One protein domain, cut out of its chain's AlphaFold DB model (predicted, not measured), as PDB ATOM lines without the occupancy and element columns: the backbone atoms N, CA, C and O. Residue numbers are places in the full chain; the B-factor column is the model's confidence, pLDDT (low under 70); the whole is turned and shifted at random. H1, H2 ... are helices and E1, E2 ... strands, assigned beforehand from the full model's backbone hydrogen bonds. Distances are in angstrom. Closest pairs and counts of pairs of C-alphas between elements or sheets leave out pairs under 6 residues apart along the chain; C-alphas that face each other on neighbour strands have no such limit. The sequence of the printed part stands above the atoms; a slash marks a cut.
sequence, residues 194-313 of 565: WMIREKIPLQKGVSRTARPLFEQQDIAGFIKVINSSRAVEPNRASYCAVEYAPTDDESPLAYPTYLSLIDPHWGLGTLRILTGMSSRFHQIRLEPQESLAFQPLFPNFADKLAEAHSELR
ATOM      1  N   TRP A 194      -5.155 -16.579  -3.579       93.56
ATOM      2  CA  TRP A 194      -5.291 -17.796  -2.782       93.56
ATOM      3  C   TRP A 194      -6.251 -18.755  -3.474       93.56
ATOM      4  O   TRP A 194      -7.287 -18.332  -3.972       93.56
ATOM      5  N   MET A 195      -5.928 -20.043  -3.453       95.94
ATOM      6  CA  MET A 195      -6.723 -21.055  -4.142       95.94
ATOM      7  C   MET A 195      -8.057 -21.307  -3.427       95.94
ATOM      8  O   MET A 195      -8.140 -21.277  -2.185       95.94
ATOM      9  N   ILE A 196      -9.104 -21.558  -4.210       94.44
ATOM     10  CA  ILE A 196     -10.394 -22.056  -3.729       94.44
ATOM     11  C   ILE A 196     -10.197 -23.502  -3.284       94.44
ATOM     12  O   ILE A 196      -9.347 -24.210  -3.812       94.44
ATOM     13  N   ARG A 197     -10.939 -23.920  -2.258       93.88
ATOM     14  CA  ARG A 197     -10.899 -25.285  -1.750       93.88
ATOM     15  C   ARG A 197     -12.303 -25.846  -1.664       93.88
ATOM     16  O   ARG A 197     -13.081 -25.389  -0.829       93.88
ATOM     17  N   GLU A 198     -12.562 -26.888  -2.431       94.31
ATOM     18  CA  GLU A 198     -13.800 -27.652  -2.383       94.31
ATOM     19  C   GLU A 198     -13.553 -28.986  -1.670       94.31
ATOM     20  O   GLU A 198     -12.463 -29.554  -1.758       94.31
ATOM     21  N   LYS A 199     -14.517 -29.458  -0.874       93.12
ATOM     22  CA  LYS A 199     -14.357 -30.642  -0.017       93.12
ATOM     23  C   LYS A 199     -15.554 -31.569  -0.152       93.12
ATOM     24  O   LYS A 199     -16.686 -31.106  -0.144       93.12
ATOM     25  N   ILE A 200     -15.291 -32.871  -0.139       93.50
ATOM     26  CA  ILE A 200     -16.296 -33.932  -0.110       93.50
ATOM     27  C   ILE A 200     -16.071 -34.774   1.148       93.50
ATOM     28  O   ILE A 200     -14.948 -35.255   1.357       93.50
ATOM     29  N   PRO A 201     -17.099 -34.976   1.988       91.19
ATOM     30  CA  PRO A 201     -17.026 -35.914   3.097       91.19
ATOM     31  C   PRO A 201     -17.051 -37.370   2.594       91.19
ATOM     32  O   PRO A 201     -17.837 -37.752   1.733       91.19
ATOM     33  N   LEU A 202     -16.194 -38.208   3.164       92.38
ATOM     34  CA  LEU A 202     -16.001 -39.627   2.867       92.38
ATOM     35  C   LEU A 202     -16.143 -40.470   4.127       92.38
ATOM     36  O   LEU A 202     -15.836 -40.008   5.218       92.38
ATOM     37  N   GLN A 203     -16.532 -41.734   4.009       89.94
ATOM     38  CA  GLN A 203     -16.574 -42.643   5.155       89.94
ATOM     39  C   GLN A 203     -15.196 -42.747   5.842       89.94
ATOM     40  O   GLN A 203     -14.138 -42.558   5.234       89.94
ATOM     41  N   LYS A 204     -15.196 -43.016   7.151       86.75
ATOM     42  CA  LYS A 204     -13.964 -43.065   7.948       86.75
ATOM     43  C   LYS A 204     -13.030 -44.158   7.427       86.75
ATOM     44  O   LYS A 204     -13.410 -45.321   7.362       86.75
ATOM     45  N   GLY A 205     -11.778 -43.798   7.153       87.06
ATOM     46  CA  GLY A 205     -10.738 -44.755   6.760       87.06
ATOM     47  C   GLY A 205     -10.688 -45.061   5.263       87.06
ATOM     48  O   GLY A 205      -9.797 -45.798   4.845       87.06
ATOM     49  N   VAL A 206     -11.554 -44.437   4.453       92.19
ATOM     50  CA  VAL A 206     -11.524 -44.520   2.981       92.19
ATOM     51  C   VAL A 206     -10.179 -44.080   2.420       92.19
ATOM     52  O   VAL A 206      -9.757 -44.588   1.387       92.19
ATOM     53  N   SER A 207      -9.435 -43.205   3.108       90.19
ATOM     54  CA  SER A 207      -8.101 -42.856   2.620       90.19
ATOM     55  C   SER A 207      -7.161 -44.051   2.530       90.19
ATOM     56  O   SER A 207      -6.291 -44.055   1.669       90.19
ATOM     57  N   ARG A 208      -7.335 -45.083   3.368       90.56
ATOM     58  CA  ARG A 208      -6.476 -46.274   3.356       90.56
ATOM     59  C   ARG A 208      -6.699 -47.130   2.115       90.56
ATOM     60  O   ARG A 208      -5.747 -47.743   1.650       90.56
ATOM     61  N   THR A 209      -7.926 -47.163   1.598       93.94
ATOM     62  CA  THR A 209      -8.295 -47.923   0.397       93.94
ATOM     63  C   THR A 209      -8.111 -47.099  -0.870       93.94
ATOM     64  O   THR A 209      -7.580 -47.603  -1.851       93.94
ATOM     65  N   ALA A 210      -8.478 -45.818  -0.840       94.06
ATOM     66  CA  ALA A 210      -8.347 -44.928  -1.985       94.06
ATOM     67  C   ALA A 210      -6.878 -44.591  -2.278       94.06
ATOM     68  O   ALA A 210      -6.469 -44.542  -3.431       94.06
ATOM     69  N   ARG A 211      -6.044 -44.403  -1.248       92.44
ATOM     70  CA  ARG A 211      -4.653 -43.982  -1.444       92.44
ATOM     71  C   ARG A 211      -3.856 -44.915  -2.368       92.44
ATOM     72  O   ARG A 211      -3.333 -44.381  -3.338       92.44
ATOM     73  N   PRO A 212      -3.767 -46.242  -2.146       93.12
ATOM     74  CA  PRO A 212      -3.037 -47.137  -3.046       93.12
ATOM     75  C   PRO A 212      -3.478 -47.053  -4.511       93.12
ATOM     76  O   PRO A 212      -2.624 -47.130  -5.386       93.12
ATOM     77  N   LEU A 213      -4.772 -46.840  -4.779       94.50
ATOM     78  CA  LEU A 213      -5.296 -46.690  -6.145       94.50
ATOM     79  C   LEU A 213      -4.722 -45.441  -6.815       94.50
ATOM     80  O   LEU A 213      -4.222 -45.502  -7.933       94.50
ATOM     81  N   PHE A 214      -4.675 -44.326  -6.084       93.69
ATOM     82  CA  PHE A 214      -4.024 -43.115  -6.578       93.69
ATOM     83  C   PHE A 214      -2.499 -43.276  -6.710       93.69
ATOM     84  O   PHE A 214      -1.912 -42.786  -7.668       93.69
ATOM     85  N   GLU A 215      -1.841 -43.985  -5.778       90.44
ATOM     86  CA  GLU A 215      -0.399 -44.298  -5.863       90.44
ATOM     87  C   GLU A 215      -0.056 -45.107  -7.123       90.44
ATOM     88  O   GLU A 215       1.026 -44.944  -7.684       90.44
ATOM     89  N   GLN A 216      -0.986 -45.953  -7.571       93.25
ATOM     90  CA  GLN A 216      -0.883 -46.794  -8.765       93.25
ATOM     91  C   GLN A 216      -1.338 -46.091 -10.053       93.25
ATOM     92  O   GLN A 216      -1.329 -46.722 -11.103       93.25
ATOM     93  N   GLN A 217      -1.718 -44.808  -9.983       92.25
ATOM     94  CA  GLN A 217      -2.321 -44.053 -11.091       92.25
ATOM     95  C   GLN A 217      -3.640 -44.658 -11.618       92.25
ATOM     96  O   GLN A 217      -4.081 -44.333 -12.718       92.25
ATOM     97  N   ASP A 218      -4.325 -45.486 -10.821       95.19
ATOM     98  CA  ASP A 218      -5.680 -45.964 -11.110       95.19
ATOM     99  C   ASP A 218      -6.711 -44.906 -10.680       95.19
ATOM    100  O   ASP A 218      -7.374 -44.999  -9.640       95.19
ATOM    101  N   ILE A 219      -6.804 -43.837 -11.476       95.69
ATOM    102  CA  ILE A 219      -7.684 -42.692 -11.204       95.69
ATOM    103  C   ILE A 219      -9.160 -43.098 -11.276       95.69
ATOM    104  O   ILE A 219      -9.959 -42.666 -10.444       95.69
ATOM    105  N   ALA A 220      -9.525 -43.981 -12.208       93.81
ATOM    106  CA  ALA A 220     -10.890 -44.488 -12.331       93.81
ATOM    107  C   ALA A 220     -11.302 -45.299 -11.089       93.81
ATOM    108  O   ALA A 220     -12.369 -45.057 -10.513       93.81
ATOM    109  N   GLY A 221     -10.437 -46.208 -10.625       95.25
ATOM    110  CA  GLY A 221     -10.637 -46.944  -9.381       95.25
ATOM    111  C   GLY A 221     -10.716 -46.018  -8.170       95.25
ATOM    112  O   GLY A 221     -11.616 -46.172  -7.337       95.25
ATOM    113  N   PHE A 222      -9.845 -45.005  -8.095       95.88
ATOM    114  CA  PHE A 222      -9.892 -43.986  -7.045       95.88
ATOM    115  C   PHE A 222     -11.250 -43.281  -7.002       95.88
ATOM    116  O   PHE A 222     -11.904 -43.281  -5.960       95.88
ATOM    117  N   ILE A 223     -11.707 -42.723  -8.127       95.62
ATOM    118  CA  ILE A 223     -12.985 -42.004  -8.227       95.62
ATOM    119  C   ILE A 223     -14.144 -42.914  -7.831       95.62
ATOM    120  O   ILE A 223     -15.001 -42.503  -7.048       95.62
ATOM    121  N   LYS A 224     -14.149 -44.166  -8.300       95.00
ATOM    122  CA  LYS A 224     -15.173 -45.153  -7.939       95.00
ATOM    123  C   LYS A 224     -15.221 -45.389  -6.428       95.00
ATOM    124  O   LYS A 224     -16.309 -45.402  -5.848       95.00
ATOM    125  N   VAL A 225     -14.067 -45.534  -5.770       95.50
ATOM    126  CA  VAL A 225     -13.985 -45.689  -4.307       95.50
ATOM    127  C   VAL A 225     -14.456 -44.428  -3.588       95.50
ATOM    128  O   VAL A 225     -15.257 -44.528  -2.663       95.50
ATOM    129  N   ILE A 226     -14.016 -43.242  -4.016       95.56
ATOM    130  CA  ILE A 226     -14.448 -41.969  -3.421       95.56
ATOM    131  C   ILE A 226     -15.962 -41.794  -3.551       95.56
ATOM    132  O   ILE A 226     -16.610 -41.461  -2.561       95.56
ATOM    133  N   ASN A 227     -16.535 -42.052  -4.729       92.81
ATOM    134  CA  ASN A 227     -17.960 -41.867  -4.985       92.81
ATOM    135  C   ASN A 227     -18.821 -42.863  -4.192       92.81
ATOM    136  O   ASN A 227     -19.762 -42.459  -3.512       92.81
ATOM    137  N   SER A 228     -18.452 -44.150  -4.200       91.56
ATOM    138  CA  SER A 228     -19.146 -45.192  -3.418       91.56
ATOM    139  C   SER A 228     -18.997 -45.014  -1.906       91.56
ATOM    140  O   SER A 228     -19.844 -45.470  -1.142       91.56
ATOM    141  N   SER A 229     -17.945 -44.320  -1.471       91.00
ATOM    142  CA  SER A 229     -17.667 -44.073  -0.060       91.00
ATOM    143  C   SER A 229     -17.985 -42.646   0.377       91.00
ATOM    144  O   SER A 229     -17.493 -42.221   1.425       91.00
ATOM    145  N   ARG A 230     -18.781 -41.886  -0.389       90.06
ATOM    146  CA  ARG A 230     -19.280 -40.581   0.060       90.06
ATOM    147  C   ARG A 230     -20.000 -40.775   1.389       90.06
ATOM    148  O   ARG A 230     -20.940 -41.562   1.505       90.06
ATOM    149  N   ALA A 231     -19.500 -40.112   2.428       77.44
ATOM    150  CA  ALA A 231     -20.168 -40.162   3.712       77.44
ATOM    151  C   ALA A 231     -21.414 -39.297   3.624       77.44
ATOM    152  O   ALA A 231     -21.335 -38.109   3.329       77.44
ATOM    153  N   VAL A 232     -22.537 -39.895   3.998       63.31
ATOM    154  CA  VAL A 232     -23.759 -39.162   4.328       63.31
ATOM    155  C   VAL A 232     -23.508 -38.195   5.502       63.31
ATOM    156  O   VAL A 232     -24.177 -37.178   5.626       63.31
ATOM    157  N   GLU A 233     -22.505 -38.473   6.350       59.59
ATOM    158  CA  GLU A 233     -22.231 -37.740   7.590       59.59
ATOM    159  C   GLU A 233     -20.858 -37.038   7.620       59.59
ATOM    160  O   GLU A 233     -19.839 -37.694   7.858       59.59
ATOM    161  N   PRO A 234     -20.786 -35.699   7.508       58.50
ATOM    162  CA  PRO A 234     -19.525 -34.955   7.499       58.50
ATOM    163  C   PRO A 234     -18.682 -35.042   8.782       58.50
ATOM    164  O   PRO A 234     -17.478 -34.815   8.716       58.50
ATOM    165  N   ASN A 235     -19.233 -35.374   9.954       52.78
ATOM    166  CA  ASN A 235     -18.504 -35.182  11.225       52.78
ATOM    167  C   ASN A 235     -17.705 -36.390  11.729       52.78
ATOM    168  O   ASN A 235     -16.965 -36.268  12.710       52.78
ATOM    169  N   ARG A 236     -17.818 -37.538  11.057       56.31
ATOM    170  CA  ARG A 236     -16.929 -38.702  11.238       56.31
ATOM    171  C   ARG A 236     -16.187 -39.051   9.951       56.31
ATOM    172  O   ARG A 236     -15.584 -40.119   9.860       56.31
ATOM    173  N   ALA A 237     -16.242 -38.143   8.986       69.25
ATOM    174  CA  ALA A 237     -15.802 -38.380   7.639       69.25
ATOM    175  C   ALA A 237     -14.321 -38.063   7.452       69.25
ATOM    176  O   ALA A 237     -13.806 -37.065   7.951       69.25
ATOM    177  N   SER A 238     -13.651 -38.909   6.685       86.94
ATOM    178  CA  SER A 238     -12.477 -38.493   5.929       86.94
ATOM    179  C   SER A 238     -12.893 -37.420   4.911       86.94
ATOM    180  O   SER A 238     -14.064 -37.317   4.576       86.94
ATOM    181  N   TYR A 239     -11.982 -36.600   4.399       90.75
ATOM    182  CA  TYR A 239     -12.310 -35.615   3.365       90.75
ATOM    183  C   TYR A 239     -11.414 -35.790   2.151       90.75
ATOM    184  O   TYR A 239     -10.190 -35.823   2.298       90.75
ATOM    185  N   CYS A 240     -12.018 -35.825   0.967       94.62
ATOM    186  CA  CYS A 240     -11.326 -35.513  -0.278       94.62
ATOM    187  C   CYS A 240     -11.480 -34.018  -0.528       94.62
ATOM    188  O   CYS A 240     -12.588 -33.499  -0.424       94.62
ATOM    189  N   ALA A 241     -10.401 -33.306  -0.817       94.62
ATOM    190  CA  ALA A 241     -10.472 -31.891  -1.138       94.62
ATOM    191  C   ALA A 241      -9.652 -31.582  -2.380       94.62
ATOM    192  O   ALA A 241      -8.501 -32.010  -2.455       94.62
ATOM    193  N   VAL A 242     -10.226 -30.800  -3.288       96.56
ATOM    194  CA  VAL A 242      -9.514 -30.216  -4.422       96.56
ATOM    195  C   VAL A 242      -9.282 -28.733  -4.145       96.56
ATOM    196  O   VAL A 242     -10.157 -28.031  -3.630       96.56
ATOM    197  N   GLU A 243      -8.068 -28.267  -4.410       96.94
ATOM    198  CA  GLU A 243      -7.690 -26.862  -4.352       96.94
ATOM    199  C   GLU A 243      -7.331 -26.398  -5.765       96.94
ATOM    200  O   GLU A 243      -6.416 -26.952  -6.371       96.94
ATOM    201  N   TYR A 244      -8.038 -25.389  -6.278       97.44
ATOM    202  CA  TYR A 244      -7.867 -24.855  -7.637       97.44
ATOM    203  C   TYR A 244      -7.824 -23.322  -7.633       97.44
ATOM    204  O   TYR A 244      -8.226 -22.664  -6.667       97.44
ATOM    205  N   ALA A 245      -7.260 -22.739  -8.687       96.38
ATOM    206  CA  ALA A 245      -7.145 -21.296  -8.813       96.38
ATOM    207  C   ALA A 245      -8.502 -20.646  -9.163       96.38
ATOM    208  O   ALA A 245      -9.195 -21.152 -10.042       96.38
ATOM    209  N   PRO A 246      -8.889 -19.539  -8.501       91.25
ATOM    210  CA  PRO A 246     -10.008 -18.716  -8.946       91.25
ATOM    211  C   PRO A 246      -9.597 -17.895 -10.173       91.25
ATOM    212  O   PRO A 246      -8.776 -16.985 -10.057       91.25
ATOM    213  N   THR A 247     -10.146 -18.233 -11.333       92.94
ATOM    214  CA  THR A 247      -9.945 -17.522 -12.599       92.94
ATOM    215  C   THR A 247     -11.301 -17.263 -13.236       92.94
ATOM    216  O   THR A 247     -12.155 -18.148 -13.230       92.94
ATOM    217  N   ASP A 248     -11.495 -16.052 -13.758       90.94
ATOM    218  CA  ASP A 248     -12.711 -15.696 -14.500       90.94
ATOM    219  C   ASP A 248     -12.497 -15.841 -16.019       90.94
ATOM    220  O   ASP A 248     -13.411 -16.247 -16.726       90.94
ATOM    221  N   ASP A 249     -11.275 -15.587 -16.505       90.62
ATOM    222  CA  ASP A 249     -10.970 -15.520 -17.946       90.62
ATOM    223  C   ASP A 249     -10.267 -16.769 -18.507       90.62
ATOM    224  O   ASP A 249     -10.235 -16.991 -19.716       90.62
ATOM    225  N   GLU A 250      -9.667 -17.586 -17.642       92.69
ATOM    226  CA  GLU A 250      -8.863 -18.746 -18.037       92.69
ATOM    227  C   GLU A 250      -9.374 -20.023 -17.380       92.69
ATOM    228  O   GLU A 250     -10.000 -19.998 -16.319       92.69
ATOM    229  N   SER A 251      -9.055 -21.170 -17.979       92.94
ATOM    230  CA  SER A 251      -9.363 -22.454 -17.362       92.94
ATOM    231  C   SER A 251      -8.593 -22.642 -16.051       92.94
ATOM    232  O   SER A 251      -7.377 -22.432 -16.030       92.94
ATOM    233  N   PRO A 252      -9.231 -23.184 -14.996       93.62
ATOM    234  CA  PRO A 252      -8.529 -23.641 -13.798       93.62
ATOM    235  C   PRO A 252      -7.357 -24.600 -14.082       93.62
ATOM    236  O   PRO A 252      -6.441 -24.689 -13.269       93.62
ATOM    237  N   LEU A 253      -7.360 -25.294 -15.233       95.12
ATOM    238  CA  LEU A 253      -6.286 -26.201 -15.669       95.12
ATOM    239  C   LEU A 253      -5.014 -25.488 -16.140       95.12
ATOM    240  O   LEU A 253      -3.965 -26.128 -16.208       95.12
ATOM    241  N   ALA A 254      -5.086 -24.192 -16.458       96.00
ATOM    242  CA  ALA A 254      -3.905 -23.387 -16.771       96.00
ATOM    243  C   ALA A 254      -2.990 -23.217 -15.544       96.00
ATOM    244  O   ALA A 254      -1.805 -22.915 -15.683       96.00
ATOM    245  N   TYR A 255      -3.524 -23.478 -14.346       96.75
ATOM    246  CA  TYR A 255      -2.846 -23.314 -13.069       96.75
ATOM    247  C   TYR A 255      -2.713 -24.651 -12.323       96.75
ATOM    248  O   TYR A 255      -3.482 -25.590 -12.549       96.75
ATOM    249  N   PRO A 256      -1.748 -24.779 -11.392       97.00
ATOM    250  CA  PRO A 256      -1.626 -25.979 -10.574       97.00
ATOM    251  C   PRO A 256      -2.920 -26.264  -9.803       97.00
ATOM    252  O   PRO A 256      -3.421 -25.389  -9.104       97.00
ATOM    253  N   THR A 257      -3.420 -27.497  -9.881       97.19
ATOM    254  CA  THR A 257      -4.539 -27.997  -9.067       97.19
ATOM    255  C   THR A 257      -4.001 -29.025  -8.077       97.19
ATOM    256  O   THR A 257      -3.140 -29.831  -8.432       97.19
ATOM    257  N   TYR A 258      -4.468 -29.004  -6.827       96.88
ATOM    258  CA  TYR A 258      -3.975 -29.898  -5.778       96.88
ATOM    259  C   TYR A 258      -5.088 -30.751  -5.177       96.88
ATOM    260  O   TYR A 258      -6.154 -30.247  -4.838       96.88
ATOM    261  N   LEU A 259      -4.803 -32.030  -4.942       96.00
ATOM    262  CA  LEU A 259      -5.686 -32.958  -4.244       96.00
ATOM    263  C   LEU A 259      -5.175 -33.226  -2.825       96.00
ATOM    264  O   LEU A 259      -3.982 -33.420  -2.583       96.00
ATOM    265  N   SER A 260      -6.084 -33.264  -1.858       94.06
ATOM    266  CA  SER A 260      -5.803 -33.643  -0.475       94.06
ATOM    267  C   SER A 260      -6.772 -34.709  -0.002       94.06
ATOM    268  O   SER A 260      -7.981 -34.557  -0.149       94.06
ATOM    269  N   LEU A 261      -6.246 -35.730   0.669       92.50
ATOM    270  CA  LEU A 261      -7.041 -36.749   1.341       92.50
ATOM    271  C   LEU A 261      -6.737 -36.690   2.840       92.50
ATOM    272  O   LEU A 261      -5.586 -36.814   3.275       92.50
ATOM    273  N   ILE A 262      -7.761 -36.397   3.636       88.50
ATOM    274  CA  ILE A 262      -7.624 -36.064   5.056       88.50
ATOM    275  C   ILE A 262      -8.449 -37.033   5.883       88.50
ATOM    276  O   ILE A 262      -9.670 -36.999   5.828       88.50
ATOM    277  N   ASP A 263      -7.788 -37.823   6.720       84.94
ATOM    278  CA  ASP A 263      -8.446 -38.662   7.719       84.94
ATOM    279  C   ASP A 263      -8.395 -37.986   9.090       84.94
ATOM    280  O   ASP A 263      -7.319 -37.912   9.696       84.94
ATOM    281  N   PRO A 264      -9.527 -37.515   9.637       70.06
ATOM    282  CA  PRO A 264      -9.554 -37.069  11.012       70.06
ATOM    283  C   PRO A 264      -9.462 -38.243  11.975       70.06
ATOM    284  O   PRO A 264     -10.414 -38.987  12.212       70.06
ATOM    285  N   HIS A 265      -8.291 -38.391  12.590       64.19
ATOM    286  CA  HIS A 265      -8.143 -39.198  13.792       64.19
ATOM    287  C   HIS A 265      -8.705 -38.414  14.986       64.19
ATOM    288  O   HIS A 265      -8.290 -37.285  15.249       64.19
ATOM    289  N   TRP A 266      -9.662 -39.006  15.706       49.91
ATOM    290  CA  TRP A 266     -10.230 -38.422  16.925       49.91
ATOM    291  C   TRP A 266      -9.119 -38.261  17.986       49.91
ATOM    292  O   TRP A 266      -8.360 -39.200  18.213       49.91
ATOM    293  N   GLY A 267      -8.998 -37.077  18.603       61.47
ATOM    294  CA  GLY A 267      -8.016 -36.763  19.659       61.47
ATOM    295  C   GLY A 267      -7.029 -35.659  19.256       61.47
ATOM    296  O   GLY A 267      -7.373 -34.775  18.470       61.47
ATOM    297  N   LEU A 268      -5.774 -35.738  19.728       50.31
ATOM    298  CA  LEU A 268      -4.650 -34.872  19.301       50.31
ATOM    299  C   LEU A 268      -4.450 -34.842  17.763       50.31
ATOM    300  O   LEU A 268      -3.772 -33.963  17.234       50.31
ATOM    301  N   GLY A 269      -5.069 -35.774  17.028       50.03
ATOM    302  CA  GLY A 269      -5.140 -35.794  15.566       50.03
ATOM    303  C   GLY A 269      -5.879 -34.603  14.944       50.03
ATOM    304  O   GLY A 269      -5.463 -34.138  13.887       50.03
ATOM    305  N   THR A 270      -6.893 -34.028  15.603       55.03
ATOM    306  CA  THR A 270      -7.559 -32.800  15.119       55.03
ATOM    307  C   THR A 270      -6.579 -31.630  15.113       55.03
ATOM    308  O   THR A 270      -6.481 -30.908  14.125       55.03
ATOM    309  N   LEU A 271      -5.777 -31.517  16.176       55.09
ATOM    310  CA  LEU A 271      -4.659 -30.580  16.268       55.09
ATOM    311  C   LEU A 271      -3.626 -30.840  15.164       55.09
ATOM    312  O   LEU A 271      -3.091 -29.883  14.625       55.09
ATOM    313  N   ARG A 272      -3.383 -32.091  14.752       57.19
ATOM    314  CA  ARG A 272      -2.476 -32.422  13.632       57.19
ATOM    315  C   ARG A 272      -3.015 -32.071  12.241       57.19
ATOM    316  O   ARG A 272      -2.228 -31.674  11.384       57.19
ATOM    317  N   ILE A 273      -4.321 -32.196  12.004       56.47
ATOM    318  CA  ILE A 273      -4.959 -31.735  10.754       56.47
ATOM    319  C   ILE A 273      -4.915 -30.217  10.687       56.47
ATOM    320  O   ILE A 273      -4.516 -29.646   9.675       56.47
ATOM    321  N   LEU A 274      -5.293 -29.582  11.794       52.34
ATOM    322  CA  LEU A 274      -5.265 -28.142  11.962       52.34
ATOM    323  C   LEU A 274      -3.839 -27.608  11.806       52.34
ATOM    324  O   LEU A 274      -3.648 -26.643  11.084       52.34
ATOM    325  N   THR A 275      -2.834 -28.287  12.369       57.91
ATOM    326  CA  THR A 275      -1.407 -27.967  12.200       57.91
ATOM    327  C   THR A 275      -0.777 -28.550  10.928       57.91
ATOM    328  O   THR A 275       0.443 -28.493  10.763       57.91
ATOM    329  N   GLY A 276      -1.568 -29.062   9.975       54.16
ATOM    330  CA  GLY A 276      -1.082 -29.550   8.677       54.16
ATOM    331  C   GLY A 276       0.112 -30.511   8.779       54.16
ATOM    332  O   GLY A 276       0.984 -30.492   7.909       54.16
ATOM    333  N   MET A 277       0.208 -31.264   9.880       52.59
ATOM    334  CA  MET A 277       1.387 -32.050  10.263       52.59
ATOM    335  C   MET A 277       1.227 -33.554  10.008       52.59
ATOM    336  O   MET A 277       2.190 -34.284  10.208       52.59
ATOM    337  N   SER A 278       0.062 -34.068   9.581       48.72
ATOM    338  CA  SER A 278      -0.128 -35.533   9.589       48.72
ATOM    339  C   SER A 278      -0.902 -36.192   8.454       48.72
ATOM    340  O   SER A 278      -1.437 -37.278   8.661       48.72
ATOM    341  N   SER A 279      -0.917 -35.639   7.244       54.66
ATOM    342  CA  SER A 279      -1.289 -36.446   6.075       54.66
ATOM    343  C   SER A 279      -0.119 -36.490   5.100       54.66
ATOM    344  O   SER A 279       0.304 -35.456   4.593       54.66
ATOM    345  N   ARG A 280       0.411 -37.694   4.822       60.69
ATOM    346  CA  ARG A 280       1.356 -37.917   3.707       60.69
ATOM    347  C   ARG A 280       0.705 -37.630   2.341       60.69
ATOM    348  O   ARG A 280       1.421 -37.574   1.349       60.69
ATOM    349  N   PHE A 281      -0.615 -37.440   2.312       73.19
ATOM    350  CA  PHE A 281      -1.442 -37.207   1.136       73.19
ATOM    351  C   PHE A 281      -2.096 -35.817   1.209       73.19
ATOM    352  O   PHE A 281      -3.318 -35.654   1.223       73.19
ATOM    353  N   HIS A 282      -1.254 -34.799   1.364       82.44
ATOM    354  CA  HIS A 282      -1.675 -33.410   1.475       82.44
ATOM    355  C   HIS A 282      -1.154 -32.623   0.277       82.44
ATOM    356  O   HIS A 282       0.055 -32.606   0.043       82.44
ATOM    357  N   GLN A 283      -2.078 -31.985  -0.445       90.06
ATOM    358  CA  GLN A 283      -1.824 -31.071  -1.559       90.06
ATOM    359  C   GLN A 283      -0.884 -31.648  -2.629       90.06
ATOM    360  O   GLN A 283       0.146 -31.056  -2.955       90.06
ATOM    361  N   ILE A 284      -1.228 -32.823  -3.156       94.56
ATOM    362  CA  ILE A 284      -0.522 -33.451  -4.279       94.56
ATOM    363  C   ILE A 284      -0.986 -32.780  -5.569       94.56
ATOM    364  O   ILE A 284      -2.192 -32.684  -5.791       94.56
ATOM    365  N   ARG A 285      -0.052 -32.314  -6.401       96.12
ATOM    366  CA  ARG A 285      -0.379 -31.708  -7.695       96.12
ATOM    367  C   ARG A 285      -1.022 -32.749  -8.616       96.12
ATOM    368  O   ARG A 285      -0.501 -33.858  -8.749       96.12
ATOM    369  N   LEU A 286      -2.152 -32.380  -9.209       96.38
ATOM    370  CA  LEU A 286      -2.847 -33.149 -10.235       96.38
ATOM    371  C   LEU A 286      -2.338 -32.757 -11.621       96.38
ATOM    372  O   LEU A 286      -2.087 -31.578 -11.890       96.38
ATOM    373  N   GLU A 287      -2.213 -33.743 -12.502       96.06
ATOM    374  CA  GLU A 287      -2.034 -33.495 -13.932       96.06
ATOM    375  C   GLU A 287      -3.356 -33.002 -14.556       96.06
ATOM    376  O   GLU A 287      -4.430 -33.291 -14.021       96.06
ATOM    377  N   PRO A 288      -3.337 -32.273 -15.690       95.38
ATOM    378  CA  PRO A 288      -4.565 -31.745 -16.298       95.38
ATOM    379  C   PRO A 288      -5.623 -32.819 -16.593       95.38
ATOM    380  O   PRO A 288      -6.806 -32.603 -16.342       95.38
ATOM    381  N   GLN A 289      -5.197 -33.999 -17.056       94.62
ATOM    382  CA  GLN A 289      -6.092 -35.131 -17.328       94.62
ATOM    383  C   GLN A 289      -6.709 -35.704 -16.045       94.62
ATOM    384  O   GLN A 289      -7.886 -36.054 -16.021       94.62
ATOM    385  N   GLU A 290      -5.940 -35.753 -14.955       95.44
ATOM    386  CA  GLU A 290      -6.448 -36.186 -13.652       95.44
ATOM    387  C   GLU A 290      -7.470 -35.185 -13.115       95.44
ATOM    388  O   GLU A 290      -8.536 -35.583 -12.657       95.44
ATOM    389  N   SER A 291      -7.176 -33.884 -13.213       95.56
ATOM    390  CA  SER A 291      -8.096 -32.814 -12.823       95.56
ATOM    391  C   SER A 291      -9.441 -32.932 -13.545       95.56
ATOM    392  O   SER A 291     -10.478 -32.868 -12.889       95.56
ATOM    393  N   LEU A 292      -9.439 -33.189 -14.858       94.25
ATOM    394  CA  LEU A 292     -10.665 -33.457 -15.620       94.25
ATOM    395  C   LEU A 292     -11.412 -34.691 -15.097       94.25
ATOM    396  O   LEU A 292     -12.623 -34.641 -14.904       94.25
ATOM    397  N   ALA A 293     -10.704 -35.777 -14.775       94.38
ATOM    398  CA  ALA A 293     -11.327 -36.972 -14.207       94.38
ATOM    399  C   ALA A 293     -11.992 -36.706 -12.837       94.38
ATOM    400  O   ALA A 293     -12.978 -37.354 -12.489       94.38
ATOM    401  N   PHE A 294     -11.500 -35.734 -12.061       95.00
ATOM    402  CA  PHE A 294     -12.086 -35.339 -10.775       95.00
ATOM    403  C   PHE A 294     -13.336 -34.454 -10.885       95.00
ATOM    404  O   PHE A 294     -14.013 -34.268  -9.871       95.00
ATOM    405  N   GLN A 295     -13.684 -33.960 -12.076       94.19
ATOM    406  CA  GLN A 295     -14.847 -33.097 -12.308       94.19
ATOM    407  C   GLN A 295     -16.155 -33.628 -11.677       94.19
ATOM    408  O   GLN A 295     -16.772 -32.887 -10.911       94.19
ATOM    409  N   PRO A 296     -16.561 -34.905 -11.853       93.50
ATOM    410  CA  PRO A 296     -17.843 -35.399 -11.329       93.50
ATOM    411  C   PRO A 296     -17.913 -35.415  -9.796       93.50
ATOM    412  O   PRO A 296     -18.978 -35.571  -9.191       93.50
ATOM    413  N   LEU A 297     -16.756 -35.314  -9.136       93.75
ATOM    414  CA  LEU A 297     -16.684 -35.334  -7.690       93.75
ATOM    415  C   LEU A 297     -16.954 -33.952  -7.078       93.75
ATOM    416  O   LEU A 297     -17.543 -33.900  -5.997       93.75
ATOM    417  N   PHE A 298     -16.566 -32.874  -7.761       95.88
ATOM    418  CA  PHE A 298     -16.471 -31.518  -7.221       95.88
ATOM    419  C   PHE A 298     -17.266 -30.531  -8.097       95.88
ATOM    420  O   PHE A 298     -16.718 -30.024  -9.075       95.88
ATOM    421  N   PRO A 299     -18.552 -30.276  -7.793       93.38
ATOM    422  CA  PRO A 299     -19.434 -29.500  -8.664       93.38
ATOM    423  C   PRO A 299     -18.956 -28.064  -8.906       93.38
ATOM    424  O   PRO A 299     -18.950 -27.631 -10.048       93.38
ATOM    425  N   ASN A 300     -18.453 -27.342  -7.897       93.06
ATOM    426  CA  ASN A 300     -18.008 -25.957  -8.128       93.06
ATOM    427  C   ASN A 300     -16.752 -25.900  -9.009       93.06
ATOM    428  O   ASN A 300     -16.566 -24.970  -9.796       93.06
ATOM    429  N   PHE A 301     -15.862 -26.884  -8.865       95.06
ATOM    430  CA  PHE A 301     -14.731 -27.061  -9.766       95.06
ATOM    431  C   PHE A 301     -15.190 -27.432 -11.182       95.06
ATOM    432  O   PHE A 301     -14.642 -26.916 -12.153       95.06
ATOM    433  N   ALA A 302     -16.214 -28.280 -11.300       94.06
ATOM    434  CA  ALA A 302     -16.799 -28.670 -12.574       94.06
ATOM    435  C   ALA A 302     -17.436 -27.502 -13.319       94.06
ATOM    436  O   ALA A 302     -17.170 -27.344 -14.508       94.06
ATOM    437  N   ASP A 303     -18.196 -26.666 -12.618       92.38
ATOM    438  CA  ASP A 303     -18.822 -25.471 -13.177       92.38
ATOM    439  C   ASP A 303     -17.753 -24.531 -13.743       92.38
ATOM    440  O   ASP A 303     -17.822 -24.107 -14.895       92.38
ATOM    441  N   LYS A 304     -16.681 -24.298 -12.974       93.25
ATOM    442  CA  LYS A 304     -15.549 -23.463 -13.403       93.25
ATOM    443  C   LYS A 304     -14.769 -24.051 -14.580       93.25
ATOM    444  O   LYS A 304     -14.241 -23.307 -15.401       93.25
ATOM    445  N   LEU A 305     -14.682 -25.377 -14.685       93.06
ATOM    446  CA  LEU A 305     -14.099 -26.035 -15.855       93.06
ATOM    447  C   LEU A 305     -15.002 -25.914 -17.086       93.06
ATOM    448  O   LEU A 305     -14.490 -25.646 -18.168       93.06
ATOM    449  N   ALA A 306     -16.313 -26.086 -16.923       90.19
ATOM    450  CA  ALA A 306     -17.288 -26.008 -18.007       90.19
ATOM    451  C   ALA A 306     -17.437 -24.582 -18.564       90.19
ATOM    452  O   ALA A 306     -17.622 -24.419 -19.768       90.19
ATOM    453  N   GLU A 307     -17.304 -23.554 -17.716       89.81
ATOM    454  CA  GLU A 307     -17.241 -22.147 -18.141       89.81
ATOM    455  C   GLU A 307     -16.073 -21.899 -19.110       89.81
ATOM    456  O   GLU A 307     -16.241 -21.217 -20.119       89.81
ATOM    457  N   ALA A 308     -14.906 -22.489 -18.837       88.12
ATOM    458  CA  ALA A 308     -13.704 -22.307 -19.649       88.12
ATOM    459  C   ALA A 308     -13.587 -23.286 -20.834       88.12
ATOM    460  O   ALA A 308     -12.868 -23.003 -21.791       88.12
ATOM    461  N   HIS A 309     -14.269 -24.432 -20.776       85.44
ATOM    462  CA  HIS A 309     -14.253 -25.478 -21.802       85.44
ATOM    463  C   HIS A 309     -15.682 -25.825 -22.211       85.44
ATOM    464  O   HIS A 309     -16.281 -26.767 -21.689       85.44
ATOM    465  N   SER A 310     -16.224 -25.094 -23.188       79.06
ATOM    466  CA  SER A 310     -17.590 -25.304 -23.696       79.06
ATOM    467  C   SER A 310     -17.857 -26.735 -24.179       79.06
ATOM    468  O   SER A 310     -18.998 -27.185 -24.178       79.06
ATOM    469  N   GLU A 311     -16.809 -27.467 -24.564       76.19
ATOM    470  CA  GLU A 311     -16.874 -28.872 -24.980       76.19
ATOM    471  C   GLU A 311     -17.294 -29.816 -23.839       76.19
ATOM    472  O   GLU A 311     -17.987 -30.801 -24.087       76.19
ATOM    473  N   LEU A 312     -16.954 -29.494 -22.583       73.56
ATOM    474  CA  LEU A 312     -17.326 -30.294 -21.407       73.56
ATOM    475  C   LEU A 312     -18.799 -30.123 -21.017       73.56
ATOM    476  O   LEU A 312     -19.346 -30.969 -20.314       73.56
ATOM    477  N   ARG A 313     -19.449 -29.049 -21.479       70.50
ATOM    478  CA  ARG A 313     -20.857 -28.752 -21.179       70.50
ATOM    479  C   ARG A 313     -21.834 -29.676 -21.912       70.50
ATOM    480  O   ARG A 313     -22.976 -29.796 -21.497       70.50
TER     481      ARG A 313
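This is residues 194 to 313 of the 565 residues of an uncharacterized protein of Symmachiella macrocystis (UniProt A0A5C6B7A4). A twisted wall of four antiparallel strands has helices over one face: the helical hairpin of H1 and H2 at one part of it, H4 and H5 farther along, and no named helix over the other face. H3 sits beyond one end of the sheet and little H6 at the opposite end, past H5. The printed part has 120 residues with six named helices and four named strands, in the order E1 H1 H2 E2 E3 H3 E4 H4 H5 H6; the sheet's order is E1 E2 E3 E4 and the class is mixed, helices and strands. The whole is compact, with a radius of gyration of the C-alphas of 14.4 A, and its C-alphas span 45 by 29 by 26 A, only just elongated.

The sheet holds E1, residues 196 to 202, E2, residues 238 to 244, E3, residues 257 to 262, and E4, residues 284 to 286, with E1 and E4 as edge strands. It is only just strongly twisted, with C-alphas up to 4.1 A off its best plane. E1 and E2 are antiparallel at 159 degrees, with N 198 and O 242 within hydrogen-bond range at 2.9 A. E2 and E3 form a hairpin, antiparallel at 166 degrees, with N 241 and O 260 2.8 A apart. E3 and E4 are antiparallel at 135 degrees, with N 259 and O 284 2.8 A apart. H1, residues 206 to 215, is on the sheet over E3, at a height of 10.4 A, and runs along the strands, at 25 degrees to E3 on the local plane. H1 forms a helical hairpin with H2, residues 219 to 228: they touch, with the C-alphas of Ala 210 and Phe 222 closest at 5.4 A, at a shallow tilt of 12 degrees, opposite ways. H2 only grazes the sheet, with its residues 225 to 228. H4, residues 288 to 293, is on the same face as H1 at a height of 9.1 A. H2 and H4 touch, with the C-alphas of Ile 219 and Glu 290 closest at 7.1 A, and run the same way at 35.2 degrees, only just a steep tilt. H5, residues 299 to 308, is also on that face, at a height of 11.6 A, and runs along the strands, at 18 degrees to E2 on the local plane. H4 and H5 are near each other. H6, residues 310 to 313, and H5 only just touch, and only at the corner, with 3 pairs of C-alphas within 8 A, those of Ala 306 and Leu 312 closest at 5.5 A. H3, residues 268 to 274, is not on the sheet and touches no helix. Every O i to N i+4 pair is within hydrogen-bond range in H2, H3 and H4, against 4 of 6 in H1 and 5 of 6 in H5; H6 is too short for such a pair.

E1 begins at C-alpha 196, (-10.394, -22.056, -3.729), and is 19.6 A long from first to last C-alpha; E2 is 19.8 A long and E3 16.6 A. H1 is 14.2 A long, H2 14.1 A and H5 14.3 A. H3 begins at C-alpha 268, (-4.650, -34.872, 19.301). H6 ends at C-alpha 313, (-20.857, -28.752, -21.179).

The two C-alphas farthest apart are those of Leu 268 and Glu 311, at 46.3 A. The printed part has no cut. The link from E2 to E3, residues 245 to 256, is long. The mean pLDDT of the printed part is 85.3; residues 232 to 237 and 265 to 280 are under 70, and H3 has a mean of 54.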